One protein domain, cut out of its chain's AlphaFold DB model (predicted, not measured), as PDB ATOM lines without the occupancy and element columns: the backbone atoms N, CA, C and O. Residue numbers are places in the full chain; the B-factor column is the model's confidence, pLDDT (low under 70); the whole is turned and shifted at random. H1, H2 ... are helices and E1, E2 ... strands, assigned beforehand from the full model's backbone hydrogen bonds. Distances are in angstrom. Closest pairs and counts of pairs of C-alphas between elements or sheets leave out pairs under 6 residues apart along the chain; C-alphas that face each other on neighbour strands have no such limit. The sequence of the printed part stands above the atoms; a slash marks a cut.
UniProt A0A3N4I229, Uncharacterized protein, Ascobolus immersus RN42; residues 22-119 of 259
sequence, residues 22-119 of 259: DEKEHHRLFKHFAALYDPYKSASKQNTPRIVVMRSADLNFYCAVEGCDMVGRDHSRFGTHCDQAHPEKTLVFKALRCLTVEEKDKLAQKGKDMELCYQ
ATOM      1  N   ASP A  22     121.264  46.520 -13.996       92.50
ATOM      2  CA  ASP A  22     121.435  45.136 -14.435       92.50
ATOM      3  C   ASP A  22     121.536  44.178 -13.245       92.50
ATOM      4  O   ASP A  22     120.849  43.158 -13.221       92.50
ATOM      5  N   GLU A  23     122.286  44.541 -12.203       94.81
ATOM      6  CA  GLU A  23     122.324  43.816 -10.928       94.81
ATOM      7  C   GLU A  23     120.961  43.796 -10.249       94.81
ATOM      8  O   GLU A  23     120.515  42.749  -9.769       94.81
ATOM      9  N   LYS A  24     120.270  44.941 -10.244       96.00
ATOM     10  CA  LYS A  24     118.917  45.038  -9.700       96.00
ATOM     11  C   LYS A  24     117.968  44.078 -10.403       96.00
ATOM     12  O   LYS A  24     117.162  43.402  -9.762       96.00
ATOM     13  N   GLU A  25     118.044  44.045 -11.727       94.81
ATOM     14  CA  GLU A  25     117.197  43.213 -12.565       94.81
ATOM     15  C   GLU A  25     117.550  41.733 -12.413       94.81
ATOM     16  O   GLU A  25     116.653  40.904 -12.258       94.81
ATOM     17  N   HIS A  26     118.839  41.400 -12.377       94.12
ATOM     18  CA  HIS A  26     119.319  40.051 -12.101       94.12
ATOM     19  C   HIS A  26     118.814  39.568 -10.736       94.12
ATOM     20  O   HIS A  26     118.190  38.510 -10.638       94.12
ATOM     21  N   HIS A  27     118.992  40.373  -9.685       95.44
ATOM     22  CA  HIS A  27     118.462  40.095  -8.355       95.44
ATOM     23  C   HIS A  27     116.942  39.893  -8.387       95.44
ATOM     24  O   HIS A  27     116.439  38.895  -7.867       95.44
ATOM     25  N   ARG A  28     116.202  40.803  -9.036       95.50
ATOM     26  CA  ARG A  28     114.742  40.719  -9.161       95.50
ATOM     27  C   ARG A  28     114.324  39.385  -9.770       95.50
ATOM     28  O   ARG A  28     113.481  38.684  -9.204       95.50
ATOM     29  N   LEU A  29     114.927  39.016 -10.895       93.75
ATOM     30  CA  LEU A  29     114.596  37.795 -11.621       93.75
ATOM     31  C   LEU A  29     115.006  36.532 -10.860       93.75
ATOM     32  O   LEU A  29     114.257  35.559 -10.877       93.75
ATOM     33  N   PHE A  30     116.139  36.551 -10.158       91.06
ATOM     34  CA  PHE A  30     116.681  35.371  -9.482       91.06
ATOM     35  C   PHE A  30     116.137  35.155  -8.064       91.06
ATOM     36  O   PHE A  30     116.118  34.027  -7.577       91.06
ATOM     37  N   LYS A  31     115.696  36.210  -7.368       92.44
ATOM     38  CA  LYS A  31     115.182  36.117  -5.989       92.44
ATOM     39  C   LYS A  31     113.665  36.187  -5.898       92.44
ATOM     40  O   LYS A  31     113.089  35.512  -5.052       92.44
ATOM     41  N   HIS A  32     113.013  36.967  -6.760       94.19
ATOM     42  CA  HIS A  32     111.566  37.197  -6.670       94.19
ATOM     43  C   HIS A  32     110.780  36.509  -7.786       94.19
ATOM     44  O   HIS A  32     109.663  36.057  -7.555       94.19
ATOM     45  N   PHE A  33     111.375  36.364  -8.972       92.69
ATOM     46  CA  PHE A  33     110.743  35.727 -10.136       92.69
ATOM     47  C   PHE A  33     111.504  34.483 -10.596       92.69
ATOM     48  O   PHE A  33     111.611  34.214 -11.798       92.69
ATOM     49  N   ALA A  34     112.052  33.746  -9.629       92.38
ATOM     50  CA  ALA A  34     112.888  32.574  -9.858       92.38
ATOM     51  C   ALA A  34     112.093  31.358 -10.337       92.38
ATOM     52  O   ALA A  34     112.657  30.458 -10.945       92.38
ATOM     53  N   ALA A  35     110.794  31.309 -10.044       92.75
ATOM     54  CA  ALA A  35     109.957  30.150 -10.303       92.75
ATOM     55  C   ALA A  35     108.585  30.567 -10.826       92.75
ATOM     56  O   ALA A  35     108.000  31.547 -10.362       92.75
ATOM     57  N   LEU A  36     108.075  29.777 -11.764       92.62
ATOM     58  CA  LEU A  36     106.710  29.827 -12.255       92.62
ATOM     59  C   LEU A  36     105.985  28.564 -11.793       92.62
ATOM     60  O   LEU A  36     106.410  27.441 -12.065       92.62
ATOM     61  N   TYR A  37     104.893  28.763 -11.063       89.12
ATOM     62  CA  TYR A  37     104.139  27.689 -10.434       89.12
ATOM     63  C   TYR A  37     102.944  27.286 -11.289       89.12
ATOM     64  O   TYR A  37     102.130  28.138 -11.631       89.12
ATOM     65  N   ASP A  38     102.820  25.986 -11.550       87.31
ATOM     66  CA  ASP A  38     101.747  25.383 -12.346       87.31
ATOM     67  C   ASP A  38     101.501  26.080 -13.707       87.31
ATOM     68  O   ASP A  38     100.371  26.469 -14.011       87.31
ATOM     69  N   PRO A  39     102.544  26.257 -14.550       88.94
ATOM     70  CA  PRO A  39     102.397  26.935 -15.839       88.94
ATOM     71  C   PRO A  39     101.475  26.226 -16.828       88.94
ATOM     72  O   PRO A  39     101.043  26.842 -17.789       88.94
ATOM     73  N   TYR A  40     101.207  24.939 -16.621       87.88
ATOM     74  CA  TYR A  40     100.410  24.115 -17.529       87.88
ATOM     75  C   TYR A  40      98.935  24.050 -17.122       87.88
ATOM     76  O   TYR A  40      98.197  23.225 -17.654       87.88
ATOM     77  N   LYS A  41      98.518  24.877 -16.145       78.00
ATOM     78  CA  LYS A  41      97.160  24.906 -15.585       78.00
ATOM     79  C   LYS A  41      96.612  23.498 -15.373       78.00
ATOM     80  O   LYS A  41      95.512  23.167 -15.817       78.00
ATOM     81  N   SER A  42      97.354  22.686 -14.619       65.44
ATOM     82  CA  SER A  42      96.889  21.365 -14.166       65.44
ATOM     83  C   SER A  42      95.629  21.428 -13.286       65.44
ATOM     84  O   SER A  42      95.082  20.398 -12.883       65.44
ATOM     85  N   ALA A  43      95.152  22.647 -13.011       51.56
ATOM     86  CA  ALA A  43      93.860  23.005 -12.462       51.56
ATOM     87  C   ALA A  43      92.774  21.949 -12.729       51.56
ATOM     88  O   ALA A  43      92.282  21.772 -13.845       51.56
ATOM     89  N   SER A  44      92.348  21.338 -11.622       51.41
ATOM     90  CA  SER A  44      91.067  20.659 -11.364       51.41
ATOM     91  C   SER A  44      91.023  19.136 -11.359       51.41
ATOM     92  O   SER A  44      90.021  18.593 -10.898       51.41
ATOM     93  N   LYS A  45      92.073  18.417 -11.764       60.00
ATOM     94  CA  LYS A  45      92.060  16.956 -11.610       60.00
ATOM     95  C   LYS A  45      92.848  16.546 -10.378       60.00
ATOM     96  O   LYS A  45      94.063  16.734 -10.325       60.00
ATOM     97  N   GLN A  46      92.132  15.991  -9.396       63.56
ATOM     98  CA  GLN A  46      92.727  15.265  -8.273       63.56
ATOM     99  C   GLN A  46      93.840  14.352  -8.819       63.56
ATOM    100  O   GLN A  46      93.630  13.671  -9.822       63.56
ATOM    101  N   ASN A  47      95.013  14.383  -8.182       68.06
ATOM    102  CA  ASN A  47      96.222  13.618  -8.535       68.06
ATOM    103  C   ASN A  47      97.090  14.147  -9.692       68.06
ATOM    104  O   ASN A  47      97.964  13.416 -10.155       68.06
ATOM    105  N   THR A  48      96.920  15.391 -10.151       70.62
ATOM    106  CA  THR A  48      97.893  15.970 -11.100       70.62
ATOM    107  C   THR A  48      99.089  16.549 -10.333       70.62
ATOM    108  O   THR A  48      98.872  17.321  -9.395       70.62
ATOM    109  N   PRO A  49     100.340  16.185 -10.674       74.25
ATOM    110  CA  PRO A  49     101.510  16.721  -9.988       74.25
ATOM    111  C   PRO A  49     101.616  18.229 -10.216       74.25
ATOM    112  O   PRO A  49     101.436  18.714 -11.335       74.25
ATOM    113  N   ARG A  50     101.947  18.979  -9.158       79.69
ATOM    114  CA  ARG A  50     102.231  20.406  -9.284       79.69
ATOM    115  C   ARG A  50     103.611  20.567  -9.903       79.69
ATOM    116  O   ARG A  50     104.608  20.130  -9.329       79.69
ATOM    117  N   ILE A  51     103.662  21.213 -11.061       85.12
ATOM    118  CA  ILE A  51     104.915  21.445 -11.776       85.12
ATOM    119  C   ILE A  51     105.387  22.858 -11.495       85.12
ATOM    120  O   ILE A  51     104.643  23.825 -11.668       85.12
ATOM    121  N   VAL A  52     106.634  22.976 -11.064       88.50
ATOM    122  CA  VAL A  52     107.303  24.255 -10.852       88.50
ATOM    123  C   VAL A  52     108.432  24.362 -11.866       88.50
ATOM    124  O   VAL A  52     109.336  23.529 -11.895       88.50
ATOM    125  N   VAL A  53     108.376  25.378 -12.722       91.88
ATOM    126  CA  VAL A  53     109.446  25.664 -13.683       91.88
ATOM    127  C   VAL A  53     110.336  26.735 -13.077       91.88
ATOM    128  O   VAL A  53     109.889  27.856 -12.831       91.88
ATOM    129  N   MET A  54     111.592  26.387 -12.816       91.94
ATOM    130  CA  MET A  54     112.578  27.321 -12.287       91.94
ATOM    131  C   MET A  54     113.358  27.982 -13.416       91.94
ATOM    132  O   MET A  54     113.632  27.384 -14.458       91.94
ATOM    133  N   ARG A  55     113.719  29.240 -13.189       92.94
ATOM    134  CA  ARG A  55     114.575  30.022 -14.066       92.94
ATOM    135  C   ARG A  55     115.976  29.408 -14.075       92.94
ATOM    136  O   ARG A  55     116.480  28.992 -13.029       92.94
ATOM    137  N   SER A  56     116.593  29.334 -15.249       90.44
ATOM    138  CA  SER A  56     117.980  28.886 -15.376       90.44
ATOM    139  C   SER A  56     118.964  30.029 -15.075       90.44
ATOM    140  O   SER A  56     118.562  31.154 -14.764       90.44
ATOM    141  N   ALA A  57     120.261  29.729 -15.109       85.06
ATOM    142  CA  ALA A  57     121.329  30.687 -14.805       85.06
ATOM    143  C   ALA A  57     121.391  31.848 -15.815       85.06
ATOM    144  O   ALA A  57     121.761  32.960 -15.458       85.06
ATOM    145  N   ASP A  58     120.945  31.611 -17.048       87.00
ATOM    146  CA  ASP A  58     120.810  32.610 -18.115       87.00
ATOM    147  C   ASP A  58     119.591  33.540 -17.947       87.00
ATOM    148  O   ASP A  58     119.260  34.332 -18.830       87.00
ATOM    149  N   LEU A  59     118.897  33.424 -16.814       91.69
ATOM    150  CA  LEU A  59     117.676  34.139 -16.485       91.69
ATOM    151  C   LEU A  59     116.481  33.833 -17.401       91.69
ATOM    152  O   LEU A  59     115.527  34.615 -17.408       91.69
ATOM    153  N   ASN A  60     116.453  32.705 -18.109       94.38
ATOM    154  CA  ASN A  60     115.295  32.290 -18.899       94.38
ATOM    155  C   ASN A  60     114.526  31.129 -18.263       94.38
ATOM    156  O   ASN A  60     115.056  30.325 -17.494       94.38
ATOM    157  N   PHE A  61     113.243  31.041 -18.604       94.81
ATOM    158  CA  PHE A  61     112.447  29.837 -18.422       94.81
ATOM    159  C   PHE A  61     112.507  28.986 -19.683       94.81
ATOM    160  O   PHE A  61     112.462  29.507 -20.798       94.81
ATOM    161  N   TYR A  62     112.548  27.675 -19.478       94.31
ATOM    162  CA  TYR A  62     112.576  26.671 -20.529       94.31
ATOM    163  C   TYR A  62     111.336  25.802 -20.411       94.31
ATOM    164  O   TYR A  62     111.012  25.344 -19.311       94.31
ATOM    165  N   CYS A  63     110.648  25.569 -21.530       94.38
ATOM    166  CA  CYS A  63     109.504  24.672 -21.518       94.38
ATOM    167  C   CYS A  63     109.948  23.264 -21.103       94.38
ATOM    168  O   CYS A  63     110.927  22.716 -21.622       94.38
ATOM    169  N   ALA A  64     109.225  22.709 -20.132       92.88
ATOM    170  CA  ALA A  64     109.492  21.391 -19.573       92.88
ATOM    171  C   ALA A  64     108.883  20.273 -20.427       92.88
ATOM    172  O   ALA A  64     109.187  19.112 -20.183       92.88
ATOM    173  N   VAL A  65     108.024  20.599 -21.398       91.81
ATOM    174  CA  VAL A  65     107.390  19.620 -22.288       91.81
ATOM    175  C   VAL A  65     108.408  19.107 -23.304       91.81
ATOM    176  O   VAL A  65     109.146  19.882 -23.917       91.81
ATOM    177  N   GLU A  66     108.466  17.791 -23.462       90.75
ATOM    178  CA  GLU A  66     109.331  17.122 -24.429       90.75
ATOM    179  C   GLU A  66     108.963  17.534 -25.863       90.75
ATOM    180  O   GLU A  66     107.790  17.635 -26.217       90.75
ATOM    181  N   GLY A  67     109.978  17.843 -26.676       90.56
ATOM    182  CA  GLY A  67     109.796  18.360 -28.036       90.56
ATOM    183  C   GLY A  67     109.428  19.847 -28.135       90.56
ATOM    184  O   GLY A  67     109.207  20.334 -29.241       90.56
ATOM    185  N   CYS A  68     109.363  20.587 -27.019       93.81
ATOM    186  CA  CYS A  68     109.145  22.034 -27.031       93.81
ATOM    187  C   CYS A  68     110.418  22.810 -26.664       93.81
ATOM    188  O   CYS A  68     110.907  22.720 -25.535       93.81
ATOM    189  N   ASP A  69     110.904  23.644 -27.584       93.69
ATOM    190  CA  ASP A  69     112.123  24.453 -27.409       93.69
ATOM    191  C   ASP A  69     111.829  25.917 -27.074       93.69
ATOM    192  O   ASP A  69     112.660  26.805 -27.260       93.69
ATOM    193  N   MET A  70     110.624  26.201 -26.578       95.75
ATOM    194  CA  MET A  70     110.284  27.556 -26.180       95.75
ATOM    195  C   MET A  70     111.128  28.003 -24.983       95.75
ATOM    196  O   MET A  70     111.212  27.326 -23.951       95.75
ATOM    197  N   VAL A  71     111.696  29.199 -25.138       95.25
ATOM    198  CA  VAL A  71     112.457  29.918 -24.122       95.25
ATOM    199  C   VAL A  71     111.825  31.289 -23.908       95.25
ATOM    200  O   VAL A  71     111.437  31.973 -24.860       95.25
ATOM    201  N   GLY A  72     111.701  31.710 -22.649       95.06
ATOM    202  CA  GLY A  72     111.113  33.003 -22.317       95.06
ATOM    203  C   GLY A  72     111.662  33.606 -21.035       95.06
ATOM    204  O   GLY A  72     111.655  32.974 -19.983       95.06
ATOM    205  N   ARG A  73     112.070  34.875 -21.102       94.56
ATOM    206  CA  ARG A  73     112.459  35.657 -19.919       94.56
ATOM    207  C   ARG A  73     111.245  36.091 -19.094       94.56
ATOM    208  O   ARG A  73     111.285  36.078 -17.861       94.56
ATOM    209  N   ASP A  74     110.161  36.451 -19.779       94.19
ATOM    210  CA  ASP A  74     108.963  37.024 -19.171       94.19
ATOM    211  C   ASP A  74     108.005  35.958 -18.644       94.19
ATOM    212  O   ASP A  74     107.532  35.092 -19.383       94.19
ATOM    213  N   HIS A  75     107.633  36.102 -17.374       92.06
ATOM    214  CA  HIS A  75     106.735  35.187 -16.672       92.06
ATOM    215  C   HIS A  75     105.370  35.048 -17.371       92.06
ATOM    216  O   HIS A  75     104.912  33.940 -17.635       92.06
ATOM    217  N   SER A  76     104.736  36.169 -17.739       93.50
ATOM    218  CA  SER A  76     103.414  36.173 -18.384       93.50
ATOM    219  C   SER A  76     103.430  35.551 -19.778       93.50
ATOM    220  O   SER A  76     102.520  34.802 -20.133       93.50
ATOM    221  N   ARG A  77     104.467  35.844 -20.573       95.06
ATOM    222  CA  ARG A  77     104.600  35.307 -21.932       95.06
ATOM    223  C   ARG A  77     104.854  33.805 -21.900       95.06
ATOM    224  O   ARG A  77     104.245  33.076 -22.676       95.06
ATOM    225  N   PHE A  78     105.715  33.355 -20.990       95.62
ATOM    226  CA  PHE A  78     105.999  31.938 -20.810       95.62
ATOM    227  C   PHE A  78     104.763  31.168 -20.327       95.62
ATOM    228  O   PHE A  78     104.411  30.163 -20.933       95.62
ATOM    229  N   GLY A  79     104.039  31.677 -19.324       93.50
ATOM    230  CA  GLY A  79     102.784  31.054 -18.880       93.50
ATOM    231  C   GLY A  79     101.741  30.963 -19.999       93.50
ATOM    232  O   GLY A  79     101.162  29.908 -20.222       93.50
ATOM    233  N   THR A  80     101.582  32.035 -20.784       94.44
ATOM    234  CA  THR A  80     100.674  32.039 -21.946       94.44
ATOM    235  C   THR A  80     101.073  30.992 -22.986       94.44
ATOM    236  O   THR A  80     100.208  30.334 -23.556       94.44
ATOM    237  N   HIS A  81     102.375  30.817 -23.232       95.25
ATOM    238  CA  HIS A  81     102.862  29.766 -24.118       95.25
ATOM    239  C   HIS A  81     102.495  28.378 -23.588       95.25
ATOM    240  O   HIS A  81     101.915  27.600 -24.339       95.25
ATOM    241  N   CYS A  82     102.783  28.083 -22.317       93.19
ATOM    242  CA  CYS A  82     102.464  26.784 -21.731       93.19
ATOM    243  C   CYS A  82     100.963  26.473 -21.819       93.19
ATOM    244  O   CYS A  82     100.595  25.361 -22.186       93.19
ATOM    245  N   ASP A  83     100.111  27.472 -21.586       89.50
ATOM    246  CA  ASP A  83      98.656  27.341 -21.690       89.50
ATOM    247  C   ASP A  83      98.157  27.078 -23.119       89.50
ATOM    248  O   ASP A  83      97.215  26.317 -23.324       89.50
ATOM    249  N   GLN A  84      98.730  27.768 -24.108       92.31
ATOM    250  CA  GLN A  84      98.221  27.763 -25.482       92.31
ATOM    251  C   GLN A  84      98.837  26.661 -26.342       92.31
ATOM    252  O   GLN A  84      98.155  26.103 -27.198       92.31
ATOM    253  N   ALA A  85     100.121  26.369 -26.141       93.44
ATOM    254  CA  ALA A  85     100.866  25.401 -26.940       93.44
ATOM    255  C   ALA A  85     100.719  23.967 -26.423       93.44
ATOM    256  O   ALA A  85     100.948  23.024 -27.179       93.44
ATOM    257  N   HIS A  86     100.321  23.790 -25.159       91.25
ATOM    258  CA  HIS A  86     100.189  22.476 -24.532       91.25
ATOM    259  C   HIS A  86      98.781  22.225 -23.959       91.25
ATOM    260  O   HIS A  86      98.644  21.918 -22.775       91.25
ATOM    261  N   PRO A  87      97.715  22.330 -24.782       83.00
ATOM    262  CA  PRO A  87      96.340  22.126 -24.323       83.00
ATOM    263  C   PRO A  87      95.994  20.646 -24.070       83.00
ATOM    264  O   PRO A  87      94.968  20.346 -23.452       83.00
ATOM    265  N   GLU A  88      96.804  19.708 -24.574       74.44
ATOM    266  CA  GLU A  88      96.545  18.271 -24.470       74.44
ATOM    267  C   GLU A  88      97.015  17.678 -23.134       74.44
ATOM    268  O   GLU A  88      98.044  18.043 -22.573       74.44
ATOM    269  N   LYS A  89      96.229  16.730 -22.609       60.88
ATOM    270  CA  LYS A  89      96.346  16.214 -21.232       60.88
ATOM    271  C   LYS A  89      97.521  15.261 -21.008       60.88
ATOM    272  O   LYS A  89      97.847  14.982 -19.858       60.88
ATOM    273  N   THR A  90      98.125  14.732 -22.068       75.25
ATOM    274  CA  THR A  90      99.278  13.828 -21.973       75.25
ATOM    275  C   THR A  90     100.554  14.611 -22.221       75.25
ATOM    276  O   THR A  90     101.167  14.513 -23.280       75.25
ATOM    277  N   LEU A  91     100.926  15.427 -21.240       84.06
ATOM    278  CA  LEU A  91     102.208  16.115 -21.246       84.06
ATOM    279  C   LEU A  91     103.299  15.102 -20.919       84.06
ATOM    280  O   LEU A  91     103.314  14.528 -19.828       84.06
ATOM    281  N   VAL A  92     104.201  14.884 -21.869       85.94
ATOM    282  CA  VAL A  92     105.462  14.201 -21.599       85.94
ATOM    283  C   VAL A  92     106.475  15.279 -21.246       85.94
ATOM    284  O   VAL A  92     106.626  16.257 -21.978       85.94
ATOM    285  N   PHE A  93     107.109  15.148 -20.087       86.50
ATOM    286  CA  PHE A  93     108.094  16.115 -19.621       86.50
ATOM    287  C   PHE A  93     109.500  15.637 -19.966       86.50
ATOM    288  O   PHE A  93     109.807  14.453 -19.840       86.50
ATOM    289  N   LYS A  94     110.367  16.584 -20.336       88.31
ATOM    290  CA  LYS A  94     111.821  16.395 -20.374       88.31
ATOM    291  C   LYS A  94     112.291  15.841 -19.029       88.31
ATOM    292  O   LYS A  94     111.637  16.077 -18.014       88.31
ATOM    293  N   ALA A  95     113.440  15.165 -19.011       77.62
ATOM    294  CA  ALA A  95     114.016  14.588 -17.796       77.62
ATOM    295  C   ALA A  95     114.015  15.606 -16.635       77.62
ATOM    296  O   ALA A  95     114.779  16.573 -16.621       77.62
ATOM    297  N   LEU A  96     113.094  15.409 -15.687       71.44
ATOM    298  CA  LEU A  96     112.930  16.266 -14.521       71.44
ATOM    299  C   LEU A  96     113.954  15.840 -13.471       71.44
ATOM    300  O   LEU A  96     114.080  14.650 -13.176       71.44
ATOM    301  N   ARG A  97     114.658  16.798 -12.860       71.38
ATOM    302  CA  ARG A  97     115.466  16.482 -11.678       71.38
ATOM    303  C   ARG A  97     114.544  16.299 -10.476       71.38
ATOM    304  O   ARG A  97     113.656  17.116 -10.236       71.38
ATOM    305  N   CYS A  98     114.778  15.260  -9.683       59.78
ATOM    306  CA  CYS A  98     114.162  15.178  -8.366       59.78
ATOM    307  C   CYS A  98     114.671  16.334  -7.494       59.78
ATOM    308  O   CYS A  98     115.858  16.664  -7.510       59.78
ATOM    309  N   LEU A  99     113.769  16.938  -6.725       61.19
ATOM    310  CA  LEU A  99     114.147  17.884  -5.682       61.19
ATOM    311  C   LEU A  99     114.955  17.184  -4.587       61.19
ATOM    312  O   LEU A  99     114.624  16.052  -4.209       61.19
ATOM    313  N   THR A 100     115.965  17.871  -4.051       72.44
ATOM    314  CA  THR A 100     116.664  17.410  -2.844       72.44
ATOM    315  C   THR A 100     115.720  17.448  -1.641       72.44
ATOM    316  O   THR A 100     114.689  18.124  -1.664       72.44
ATOM    317  N   VAL A 101     116.052  16.715  -0.575       71.81
ATOM    318  CA  VAL A 101     115.257  16.714   0.669       71.81
ATOM    319  C   VAL A 101     115.109  18.140   1.214       71.81
ATOM    320  O   VAL A 101     114.004  18.572   1.503       71.81
ATOM    321  N   GLU A 102     116.185  18.924   1.200       76.75
ATOM    322  CA  GLU A 102     116.193  20.322   1.651       76.75
ATOM    323  C   GLU A 102     115.284  21.239   0.815       76.75
ATOM    324  O   GLU A 102     114.634  22.144   1.343       76.75
ATOM    325  N   GLU A 103     115.249  21.044  -0.508       72.94
ATOM    326  CA  GLU A 103     114.355  21.791  -1.396       72.94
ATOM    327  C   GLU A 103     112.895  21.395  -1.156       72.94
ATOM    328  O   GLU A 103     112.025  22.266  -1.108       72.94
ATOM    329  N   LYS A 104     112.634  20.096  -0.955       70.00
ATOM    330  CA  LYS A 104     111.308  19.594  -0.581       70.00
ATOM    331  C   LYS A 104     110.863  20.168   0.756       70.00
ATOM    332  O   LYS A 104     109.736  20.634   0.830       70.00
ATOM    333  N   ASP A 105     111.730  20.235   1.761       72.62
ATOM    334  CA  ASP A 105     111.397  20.770   3.086       72.62
ATOM    335  C   ASP A 105     111.047  22.264   3.032       72.62
ATOM    336  O   ASP A 105     110.053  22.703   3.615       72.62
ATOM    337  N   LYS A 106     111.800  23.057   2.254       73.62
ATOM    338  CA  LYS A 106     111.498  24.484   2.015       73.62
ATOM    339  C   LYS A 106     110.151  24.700   1.321       73.62
ATOM    340  O   LYS A 106     109.525  25.747   1.503       73.62
ATOM    341  N   LEU A 107     109.713  23.740   0.507       65.69
ATOM    342  CA  LEU A 107     108.414  23.778  -0.169       65.69
ATOM    343  C   LEU A 107     107.293  23.201   0.706       65.69
ATOM    344  O   LEU A 107     106.204  23.768   0.740       65.69
ATOM    345  N   ALA A 108     107.566  22.152   1.479       64.44
ATOM    346  CA  ALA A 108     106.634  21.521   2.410       64.44
ATOM    347  C   ALA A 108     106.252  22.460   3.562       64.44
ATOM    348  O   ALA A 108     105.093  22.483   3.968       64.44
ATOM    349  N   GLN A 109     107.164  23.339   4.003       65.75
ATOM    350  CA  GLN A 109     106.837  24.443   4.921       65.75
ATOM    351  C   GLN A 109     105.740  25.382   4.377       65.75
ATOM    352  O   GLN A 109     105.127  26.120   5.145       65.75
ATOM    353  N   LYS A 110     105.450  25.344   3.068       61.78
ATOM    354  CA  LYS A 110     104.344  26.078   2.430       61.78
ATOM    355  C   LYS A 110     103.067  25.236   2.243       61.78
ATOM    356  O   LYS A 110     102.122  25.725   1.622       61.78
ATOM    357  N   GLY A 111     103.020  24.013   2.783       51.03
ATOM    358  CA  GLY A 111     101.813  23.193   2.950       51.03
ATOM    359  C   GLY A 111     101.262  22.518   1.687       51.03
ATOM    360  O   GLY A 111     100.045  22.513   1.506       51.03
ATOM    361  N   LYS A 112     102.108  22.005   0.779       52.03
ATOM    362  CA  LYS A 112     101.653  21.338  -0.462       52.03
ATOM    363  C   LYS A 112     102.449  20.064  -0.765       52.03
ATOM    364  O   LYS A 112     103.661  20.121  -0.933       52.03
ATOM    365  N   ASP A 113     101.743  18.938  -0.873       49.00
ATOM    366  CA  ASP A 113     102.316  17.592  -0.690       49.00
ATOM    367  C   ASP A 113     103.038  16.958  -1.891       49.00
ATOM    368  O   ASP A 113     103.681  15.929  -1.715       49.00
ATOM    369  N   MET A 114     103.025  17.527  -3.100       51.41
ATOM    370  CA  MET A 114     103.838  16.996  -4.209       51.41
ATOM    371  C   MET A 114     104.188  18.086  -5.221       51.41
ATOM    372  O   MET A 114     103.365  18.453  -6.061       51.41
ATOM    373  N   GLU A 115     105.428  18.574  -5.164       56.34
ATOM    374  CA  GLU A 115     105.989  19.503  -6.148       56.34
ATOM    375  C   GLU A 115     107.141  18.833  -6.904       56.34
ATOM    376  O   GLU A 115     108.114  18.370  -6.308       56.34
ATOM    377  N   LEU A 116     107.016  18.758  -8.231       57.59
ATOM    378  CA  LEU A 116     108.103  18.388  -9.133       57.59
ATOM    379  C   LEU A 116     108.697  19.672  -9.712       57.59
ATOM    380  O   LEU A 116     107.961  20.526 -10.214       57.59
ATOM    381  N   CYS A 117     110.023  19.803  -9.668       60.44
ATOM    382  CA  CYS A 117     110.714  20.957 -10.230       60.44
ATOM    383  C   CYS A 117     111.413  20.599 -11.534       60.44
ATOM    384  O   CYS A 117     112.223  19.675 -11.597       60.44
ATOM    385  N   TYR A 118     111.152  21.395 -12.563       64.31
ATOM    386  CA  TYR A 118     111.989  21.431 -13.746       64.31
ATOM    387  C   TYR A 118     112.950  22.602 -13.627       64.31
ATOM    388  O   TYR A 118     112.542  23.763 -13.564       64.31
ATOM    389  N   GLN A 119     114.235  22.288 -13.627       62.81
ATOM    390  CA  GLN A 119     115.273  23.251 -13.917       62.81
ATOM    391  C   GLN A 119     116.021  22.672 -15.100       62.81
ATOM    392  O   GLN A 119     116.612  21.599 -14.972       62.81
TER     393      GLN A 119
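AT A GLANCE: This is residues 22 to 119 of the 259 residues of an uncharacterized protein of Ascobolus immersus RN42 (UniProt A0A3N4I229). A small sheet of three short strands, E1, E2 and E3, lies near the middle, between the helices H2 and H3, which only graze it; H1 reaches away from it at one end, and long loops make much of the rest. The printed part has 98 residues with three named helices and three named strands, in the order H1, E1, E2, H2, H3, E3, and under half of the residues are in these named elements. The sheet's order is E1, E2, E3, and it is mixed, E1 and E2 being antiparallel and E2 and E3 parallel. The class is mixed, helices and strands; the whole is compact, with a radius of gyration of the C-alphas of 13.6 A, and spans 40 by 32 by 23 A.

HOW THE PARTS SIT: Start at H1, residues 22 to 32, which is not on the sheet and touches no helix. A tight link of 2 residues leads to E1, residues 35 to 37, an edge strand. Next look at E2, residues 50 to 54, the inner strand: E1 and E2 form a hairpin, antiparallel at 160 degrees, with N 36 and O 53 2.8 A apart, within hydrogen-bond range. H2, residues 75 to 85, only grazes the sheet with its residues 75 to 79; its closest C-alphas to E1 are those of His 75 and Leu 36, 6.9 A apart. H3, residues 101 to 108, is apart from H2 and only grazes the sheet with its residues 103 to 108. Last comes E3, residues 115 to 118, the other edge strand, parallel to E2 at 35 degrees, with N 52 and O 116 2.9 A apart, within hydrogen-bond range. E2, H2, H3 and E3 form a strand-helix-strand unit, two parallel neighbour strands with helices between them along the chain. In H1, H2 and H3 every O i to N i+4 pair is within hydrogen-bond range.

IN THESE COORDINATES: Find C-alpha 22 at (121.435, 45.136, -14.435); from there H1 runs 14.9 A to C-alpha 32. E1 covers 6.3 A, and E2 covers 12.8 A from C-alpha 50 at (102.231, 20.406, -9.284). H2 measures 15.4 A and H3 10.0 A. E3 runs 9.9 A and ends at C-alpha 118, at (111.989, 21.431, -13.746).

THE WHOLE: The two C-alphas farthest apart are those of Asp 22 and Gln 46, 41.9 A. The printed part has no cut. Look for long links at residues 38 to 49, 55 to 74 and 86 to 100; in the second, residues 61 to 62 pair with 71 to 72, antiparallel. The mean pLDDT of the printed part is 81.7, and residues 42 to 47, 89, 98 to 99 and 107 to 119 are under 70.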